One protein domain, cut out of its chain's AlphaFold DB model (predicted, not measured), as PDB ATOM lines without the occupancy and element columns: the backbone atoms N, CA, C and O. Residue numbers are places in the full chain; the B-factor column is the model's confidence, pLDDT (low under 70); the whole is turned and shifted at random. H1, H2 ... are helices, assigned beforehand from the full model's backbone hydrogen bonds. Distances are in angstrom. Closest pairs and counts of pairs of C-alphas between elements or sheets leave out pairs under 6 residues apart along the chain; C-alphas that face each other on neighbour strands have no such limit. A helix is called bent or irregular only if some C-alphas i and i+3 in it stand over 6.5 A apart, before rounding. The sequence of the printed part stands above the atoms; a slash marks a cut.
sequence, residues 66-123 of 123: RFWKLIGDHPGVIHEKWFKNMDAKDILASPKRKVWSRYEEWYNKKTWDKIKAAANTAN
ATOM      1  N   ARG A  66     -37.986  27.931 199.600       89.31
ATOM      2  CA  ARG A  66     -37.586  27.575 200.967       89.31
ATOM      3  C   ARG A  66     -38.754  27.001 201.756       89.31
ATOM      4  O   ARG A  66     -38.562  25.997 202.429       89.31
ATOM      5  N   PHE A  67     -39.937  27.601 201.654       90.69
ATOM      6  CA  PHE A  67     -41.140  27.101 202.313       90.69
ATOM      7  C   PHE A  67     -41.491  25.685 201.847       90.69
ATOM      8  O   PHE A  67     -41.647  24.801 202.682       90.69
ATOM      9  N   TRP A  68     -41.517  25.435 200.536       90.69
ATOM     10  CA  TRP A  68     -41.747  24.094 199.984       90.69
ATOM     11  C   TRP A  68     -40.732  23.072 200.477       90.69
ATOM     12  O   TRP A  68     -41.096  21.988 200.923       90.69
ATOM     13  N   LYS A  69     -39.455  23.451 200.504       87.94
ATOM     14  CA  LYS A  69     -38.416  22.596 201.068       87.94
ATOM     15  C   LYS A  69     -38.621  22.315 202.561       87.94
ATOM     16  O   LYS A  69     -38.350  21.202 202.997       87.94
ATOM     17  N   LEU A  70     -39.072  23.301 203.338       88.62
ATOM     18  CA  LEU A  70     -39.318  23.150 204.778       88.62
ATOM     19  C   LEU A  70     -40.464  22.181 205.078       88.62
ATOM     20  O   LEU A  70     -40.380  21.451 206.059       88.62
ATOM     21  N   ILE A  71     -41.496  22.145 204.233       91.50
ATOM     22  CA  ILE A  71     -42.624  21.210 204.382       91.50
ATOM     23  C   ILE A  71     -42.360  19.831 203.752       91.50
ATOM     24  O   ILE A  71     -43.223  18.965 203.818       91.50
ATOM     25  N   GLY A  72     -41.178  19.613 203.162       88.50
ATOM     26  CA  GLY A  72     -40.796  18.339 202.546       88.50
ATOM     27  C   GLY A  72     -41.255  18.153 201.095       88.50
ATOM     28  O   GLY A  72     -41.044  17.084 200.526       88.50
ATOM     29  N   ASP A  73     -41.819  19.185 200.464       90.69
ATOM     30  CA  ASP A  73     -42.260  19.129 199.070       90.69
ATOM     31  C   ASP A  73     -41.047  19.200 198.131       90.69
ATOM     32  O   ASP A  73     -40.545  20.276 197.790       90.69
ATOM     33  N   HIS A  74     -40.553  18.046 197.686       90.62
ATOM     34  CA  HIS A  74     -39.503  17.976 196.669       90.62
ATOM     35  C   HIS A  74     -40.067  18.250 195.258       90.62
ATOM     36  O   HIS A  74     -41.278  18.153 195.042       90.62
ATOM     37  N   PRO A  75     -39.215  18.576 194.264       90.12
ATOM     38  CA  PRO A  75     -39.673  18.930 192.918       90.12
ATOM     39  C   PRO A  75     -40.620  17.898 192.294       90.12
ATOM     40  O   PRO A  75     -41.604  18.289 191.678       90.12
ATOM     41  N   GLY A  76     -40.389  16.600 192.515       91.38
ATOM     42  CA  GLY A  76     -41.292  15.530 192.070       91.38
ATOM     43  C   GLY A  76     -42.717  15.627 192.635       91.38
ATOM     44  O   GLY A  76     -43.672  15.537 191.871       91.38
ATOM     45  N   VAL A  77     -42.875  15.901 193.937       93.44
ATOM     46  CA  VAL A  77     -44.199  16.080 194.573       93.44
ATOM     47  C   VAL A  77     -44.913  17.299 194.004       93.44
ATOM     48  O   VAL A  77     -46.101  17.240 193.696       93.44
ATOM     49  N   ILE A  78     -44.192  18.408 193.811       91.56
ATOM     50  CA  ILE A  78     -44.781  19.615 193.216       91.56
ATOM     51  C   ILE A  78     -45.145  19.386 191.748       91.56
ATOM     52  O   ILE A  78     -46.197  19.854 191.311       91.56
ATOM     53  N   HIS A  79     -44.319  18.643 191.005       92.62
ATOM     54  CA  HIS A  79     -44.609  18.275 189.622       92.62
ATOM     55  C   HIS A  79     -45.913  17.484 189.548       92.62
ATOM     56  O   HIS A  79     -46.831  17.867 188.828       92.62
ATOM     57  N   GLU A  80     -46.025  16.414 190.338       93.19
ATOM     58  CA  GLU A  80     -47.238  15.605 190.395       93.19
ATOM     59  C   GLU A  80     -48.442  16.471 190.794       93.19
ATOM     60  O   GLU A  80     -49.439  16.525 190.078       93.19
ATOM     61  N   LYS A  81     -48.331  17.257 191.867       91.94
ATOM     62  CA  LYS A  81     -49.419  18.121 192.342       91.94
ATOM     63  C   LYS A  81     -49.923  19.108 191.287       91.94
ATOM     64  O   LYS A  81     -51.097  19.474 191.306       91.94
ATOM     65  N   TRP A  82     -49.052  19.597 190.408       92.44
ATOM     66  CA  TRP A  82     -49.414  20.606 189.410       92.44
ATOM     67  C   TRP A  82     -49.817  20.028 188.062       92.44
ATOM     68  O   TRP A  82     -50.597  20.677 187.362       92.44
ATOM     69  N   PHE A  83     -49.303  18.850 187.712       94.50
ATOM     70  CA  PHE A  83     -49.349  18.329 186.348       94.50
ATOM     71  C   PHE A  83     -49.900  16.900 186.226       94.50
ATOM     72  O   PHE A  83     -50.029  16.424 185.105       94.50
ATOM     73  N   LYS A  84     -50.264  16.215 187.322       91.38
ATOM     74  CA  LYS A  84     -50.706  14.798 187.315       91.38
ATOM     75  C   LYS A  84     -51.792  14.459 186.291       91.38
ATOM     76  O   LYS A  84     -51.779  13.363 185.753       91.38
ATOM     77  N   ASN A  85     -52.705  15.391 186.026       92.69
ATOM     78  CA  ASN A  85     -53.824  15.204 185.099       92.69
ATOM     79  C   ASN A  85     -53.741  16.145 183.885       92.69
ATOM     80  O   ASN A  85     -54.771  16.492 183.315       92.69
ATOM     81  N   MET A  86     -52.548  16.643 183.552       91.75
ATOM     82  CA  MET A  86     -52.336  17.500 182.386       91.75
ATOM     83  C   MET A  86     -51.621  16.724 181.289       91.75
ATOM     84  O   MET A  86     -50.661  16.001 181.560       91.75
ATOM     85  N   ASP A  87     -52.038  16.941 180.048       92.56
ATOM     86  CA  ASP A  87     -51.311  16.418 178.903       92.56
ATOM     87  C   ASP A  87     -49.970  17.131 178.740       92.56
ATOM     88  O   ASP A  87     -49.812  18.312 179.061       92.56
ATOM     89  N   ALA A  88     -48.988  16.429 178.171       88.31
ATOM     90  CA  ALA A  88     -47.641  16.964 177.981       88.31
ATOM     91  C   ALA A  88     -47.636  18.322 177.253       88.31
ATOM     92  O   ALA A  88     -46.861  19.211 177.601       88.31
ATOM     93  N   LYS A  89     -48.534  18.516 176.280       92.12
ATOM     94  CA  LYS A  89     -48.672  19.780 175.538       92.12
ATOM     95  C   LYS A  89     -49.145  20.930 176.438       92.12
ATOM     96  O   LYS A  89     -48.597  22.029 176.353       92.12
ATOM     97  N   ASP A  90     -50.069  20.656 177.353       91.25
ATOM     98  CA  ASP A  90     -50.601  21.645 178.296       91.25
ATOM     99  C   ASP A  90     -49.595  21.969 179.399       91.25
ATOM    100  O   ASP A  90     -49.457  23.125 179.806       91.25
ATOM    101  N   ILE A  91     -48.816  20.976 179.836       89.81
ATOM    102  CA  ILE A  91     -47.697  21.185 180.763       89.81
ATOM    103  C   ILE A  91     -46.681  22.152 180.145       89.81
ATOM    104  O   ILE A  91     -46.229  23.082 180.815       89.81
ATOM    105  N   LEU A  92     -46.334  21.968 178.866       89.19
ATOM    106  CA  LEU A  92     -45.389  22.834 178.156       89.19
ATOM    107  C   LEU A  92     -45.895  24.276 178.026       89.19
ATOM    108  O   LEU A  92     -45.095  25.203 178.174       89.19
ATOM    109  N   ALA A  93     -47.197  24.452 177.791       92.06
ATOM    110  CA  ALA A  93     -47.845  25.758 177.708       92.06
ATOM    111  C   ALA A  93     -48.079  26.410 179.088       92.06
ATOM    112  O   ALA A  93     -48.271  27.623 179.183       92.06
ATOM    113  N   SER A  94     -48.044  25.626 180.168       89.62
ATOM    114  CA  SER A  94     -48.384  26.098 181.506       89.62
ATOM    115  C   SER A  94     -47.351  27.087 182.065       89.62
ATOM    116  O   SER A  94     -46.158  26.771 182.148       89.62
ATOM    117  N   PRO A  95     -47.777  28.249 182.601       89.25
ATOM    118  CA  PRO A  95     -46.871  29.168 183.292       89.25
ATOM    119  C   PRO A  95     -46.252  28.536 184.550       89.25
ATOM    120  O   PRO A  95     -45.159  28.922 184.972       89.25
ATOM    121  N   LYS A  96     -46.906  27.513 185.121       90.12
ATOM    122  CA  LYS A  96     -46.412  26.761 186.281       90.12
ATOM    123  C   LYS A  96     -45.125  26.000 185.966       90.12
ATOM    124  O   LYS A  96     -44.293  25.834 186.855       90.12
ATOM    125  N   ARG A  97     -44.911  25.597 184.707       91.38
ATOM    126  CA  ARG A  97     -43.706  24.867 184.290       91.38
ATOM    127  C   ARG A  97     -42.436  25.676 184.535       91.38
ATOM    128  O   ARG A  97     -41.451  25.128 185.021       91.38
ATOM    129  N   LYS A  98     -42.467  26.985 184.261       89.81
ATOM    130  CA  LYS A  98     -41.318  27.878 184.490       89.81
ATOM    131  C   LYS A  98     -40.959  27.963 185.973       89.81
ATOM    132  O   LYS A  98     -39.790  27.874 186.325       89.81
ATOM    133  N   VAL A  99     -41.962  28.093 186.842       90.19
ATOM    134  CA  VAL A  99     -41.756  28.159 188.298       90.19
ATOM    135  C   VAL A  99     -41.232  26.828 188.834       90.19
ATOM    136  O   VAL A  99     -40.301  26.812 189.635       90.19
ATOM    137  N   TRP A 100     -41.798  25.712 188.369       92.25
ATOM    138  CA  TRP A 100     -41.355  24.378 188.763       92.25
ATOM    139  C   TRP A 100     -39.902  24.107 188.347       92.25
ATOM    140  O   TRP A 100     -39.109  23.676 189.176       92.25
ATOM    141  N   SER A 101     -39.526  24.446 187.111       90.00
ATOM    142  CA  SER A 101     -38.155  24.269 186.615       90.00
ATOM    143  C   SER A 101     -37.141  25.085 187.427       90.00
ATOM    144  O   SER A 101     -36.104  24.559 187.822       90.00
ATOM    145  N   ARG A 102     -37.473  26.335 187.784       89.81
ATOM    146  CA  ARG A 102     -36.632  27.148 188.680       89.81
ATOM    147  C   ARG A 102     -36.528  26.559 190.086       89.81
ATOM    148  O   ARG A 102     -35.475  26.664 190.713       89.81
ATOM    149  N   TYR A 103     -37.599  25.945 190.589       89.94
ATOM    150  CA  TYR A 103     -37.564  25.260 191.878       89.94
ATOM    151  C   TYR A 103     -36.669  24.020 191.838       89.94
ATOM    152  O   TYR A 103     -35.864  23.828 192.746       89.94
ATOM    153  N   GLU A 104     -36.778  23.210 190.787       90.88
ATOM    154  CA  GLU A 104     -35.943  22.027 190.578       90.88
ATOM    155  C   GLU A 104     -34.458  22.395 190.506       90.88
ATOM    156  O   GLU A 104     -33.639  21.821 191.230       90.88
ATOM    157  N   GLU A 105     -34.117  23.406 189.707       89.62
ATOM    158  CA  GLU A 105     -32.755  23.923 189.611       89.62
ATOM    159  C   GLU A 105     -32.252  24.413 190.976       89.62
ATOM    160  O   GLU A 105     -31.177  24.016 191.429       89.62
ATOM    161  N   TRP A 106     -33.053  25.212 191.689       88.88
ATOM    162  CA  TRP A 106     -32.707  25.705 193.024       88.88
ATOM    163  C   TRP A 106     -32.516  24.576 194.048       88.88
ATOM    164  O   TRP A 106     -31.593  24.630 194.869       88.88
ATOM    165  N   TYR A 107     -33.368  23.550 194.006       87.06
ATOM    166  CA  TYR A 107     -33.314  22.404 194.911       87.06
ATOM    167  C   TYR A 107     -32.046  21.573 194.671       87.06
ATOM    168  O   TYR A 107     -31.366  21.194 195.630       87.06
ATOM    169  N   ASN A 108     -31.689  21.370 193.398       85.94
ATOM    170  CA  ASN A 108     -30.546  20.563 192.970       85.94
ATOM    171  C   ASN A 108     -29.212  21.329 192.955       85.94
ATOM    172  O   ASN A 108     -28.155  20.694 192.959       85.94
ATOM    173  N   LYS A 109     -29.224  22.670 192.988       79.50
ATOM    174  CA  LYS A 109     -28.017  23.516 192.924       79.50
ATOM    175  C   LYS A 109     -26.944  23.108 193.942       79.50
ATOM    176  O   LYS A 109     -25.783  22.955 193.585       79.50
ATOM    177  N   LYS A 110     -27.331  22.813 195.192       64.94
ATOM    178  CA  LYS A 110     -26.377  22.374 196.234       64.94
ATOM    179  C   LYS A 110     -25.704  21.034 195.931       64.94
ATOM    180  O   LYS A 110     -24.607  20.790 196.426       64.94
ATOM    181  N   THR A 111     -26.361  20.157 195.182       62.97
ATOM    182  CA  THR A 111     -25.798  18.863 194.783       62.97
ATOM    183  C   THR A 111     -24.788  19.067 193.659       62.97
ATOM    184  O   THR A 111     -23.673  18.559 193.740       62.97
ATOM    185  N   TRP A 112     -25.126  19.895 192.669       62.66
ATOM    186  CA  TRP A 112     -24.230  20.226 191.561       62.66
ATOM    187  C   TRP A 112     -22.988  21.009 191.991       62.66
ATOM    188  O   TRP A 112     -21.896  20.702 191.520       62.66
ATOM    189  N   ASP A 113     -23.121  21.957 192.921       68.94
ATOM    190  CA  ASP A 113     -21.979  22.719 193.444       68.94
ATOM    191  C   ASP A 113     -20.994  21.808 194.195       68.94
ATOM    192  O   ASP A 113     -19.781  21.949 194.051       68.94
ATOM    193  N   LYS A 114     -21.500  20.811 194.937       63.03
ATOM    194  CA  LYS A 114     -20.663  19.798 195.598       63.03
ATOM    195  C   LYS A 114     -19.951  18.888 194.600       63.03
ATOM    196  O   LYS A 114     -18.777  18.597 194.799       63.03
ATOM    197  N   ILE A 115     -20.636  18.457 193.540       66.94
ATOM    198  CA  ILE A 115     -20.043  17.614 192.490       66.94
ATOM    199  C   ILE A 115     -18.951  18.383 191.740       66.94
ATOM    200  O   ILE A 115     -17.866  17.849 191.534       66.94
ATOM    201  N   LYS A 116     -19.195  19.651 191.387       70.00
ATOM    202  CA  LYS A 116     -18.192  20.507 190.734       70.00
ATOM    203  C   LYS A 116     -16.992  20.784 191.636       70.00
ATOM    204  O   LYS A 116     -15.861  20.712 191.172       70.00
ATOM    205  N   ALA A 117     -17.225  21.057 192.921       71.88
ATOM    206  CA  ALA A 117     -16.144  21.231 193.888       71.88
ATOM    207  C   ALA A 117     -15.308  19.948 194.040       71.88
ATOM    208  O   ALA A 117     -14.084  20.012 193.998       71.88
ATOM    209  N   ALA A 118     -15.956  18.783 194.139       65.50
ATOM    210  CA  ALA A 118     -15.270  17.495 194.204       65.50
ATOM    211  C   ALA A 118     -14.467  17.191 192.925       65.50
ATOM    212  O   ALA A 118     -13.325  16.757 193.019       65.50
ATOM    213  N   ALA A 119     -15.022  17.478 191.743       68.12
ATOM    214  CA  ALA A 119     -14.336  17.285 190.464       68.12
ATOM    215  C   ALA A 119     -13.108  18.201 190.302       68.12
ATOM    216  O   ALA A 119     -12.083  17.766 189.792       68.12
ATOM    217  N   ASN A 120     -13.179  19.445 190.789       64.81
ATOM    218  CA  ASN A 120     -12.073  20.405 190.702       64.81
ATOM    219  C   ASN A 120     -10.952  20.171 191.727       64.81
ATOM    220  O   ASN A 120      -9.891  20.760 191.581       64.81
ATOM    221  N   THR A 121     -11.175  19.356 192.763       64.94
ATOM    222  CA  THR A 121     -10.141  19.029 193.769       64.94
ATOM    223  C   THR A 121      -9.354  17.761 193.395       64.94
ATOM    224  O   THR A 121      -8.415  17.390 194.091       64.94
ATOM    225  N   ALA A 122      -9.755  17.072 192.320       56.19
ATOM    226  CA  ALA A 122      -9.128  15.846 191.823       56.19
ATOM    227  C   ALA A 122      -8.202  16.067 190.604       56.19
ATOM    228  O   ALA A 122      -7.622  15.098 190.118       56.19
ATOM    229  N   ASN A 123      -8.077  17.313 190.130       49.91
ATOM    230  CA  ASN A 123      -7.086  17.771 189.144       49.91
ATOM    231  C   ASN A 123      -6.011  18.602 189.845       49.91
ATOM    232  O   ASN A 123      -4.862  18.584 189.358       49.91
TER     233      ASN A 123
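What this domain is: This is residues 66 to 123 of the 123 residues of an uncharacterized protein of Phytophthora sojae (strain P6497) (UniProt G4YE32). One long bent helix, H4, has its first arm, H4a, side by side with the shorter H2, while H3 crosses the end where they are joined. Residues 109 to 123, with the second arm, H4b, stick out from this small body as a free arm, and H1 lies near the end of H4a. The printed part has 58 residues with four named helices, in the order H1, H2, H3, H4, and no named strand: all helix. The whole is loose, with a radius of gyration of the C-alphas of 14.8 A, and spans 46 by 26 by 15 A.

How they stand to each other: H4, residues 95 to 120, was assigned as one helix by its hydrogen bonds but is bent: C-alphas 107 and 110 are 7.1 A apart. Its arms, H4a, residues 95 to 107, and H4b, residues 110 to 120, stand at a steep tilt of 48 degrees. H2, residues 75 to 83, touches H4a, opposite ways at a shallow tilt of 8 degrees; their closest C-alphas, of Pro 75 and Glu 104, are 5.4 A apart. H3, residues 88 to 93, is close to H4a but not clearly touching, about perpendicular at 83 degrees; the closest C-alphas, of Ile 91 and Arg 97, are 6.5 A apart. H1, residues 66 to 70, is close to H4a but not clearly touching, with the closest C-alphas, of Lys 69 and Tyr 107, 8.0 A apart. H4b is apart from H1, H2 and H3. Every O i to N i+4 pair is within hydrogen-bond range in H1, H2, H3 and H4b, and 8 of 9 are in H4a.

Where its parts are: H4a is 19.1 A long from C-alpha 95 at (-46.871, 29.168, 183.292), and H4b 15.5 A, ending at C-alpha 120 at (-12.073, 20.405, 190.702). H2 measures 11.7 A, H3 8.8 A, and H1 6.1 A from C-alpha 66 at (-37.586, 27.575, 200.967).

The domain as a whole: The C-alphas farthest apart, of Asn 85 and Asn 123, are 47.0 A apart. The printed part has no cut, and its three links are tight. Confidence is low, with pLDDT under 70, at residues 110 to 115 and 118 to 123.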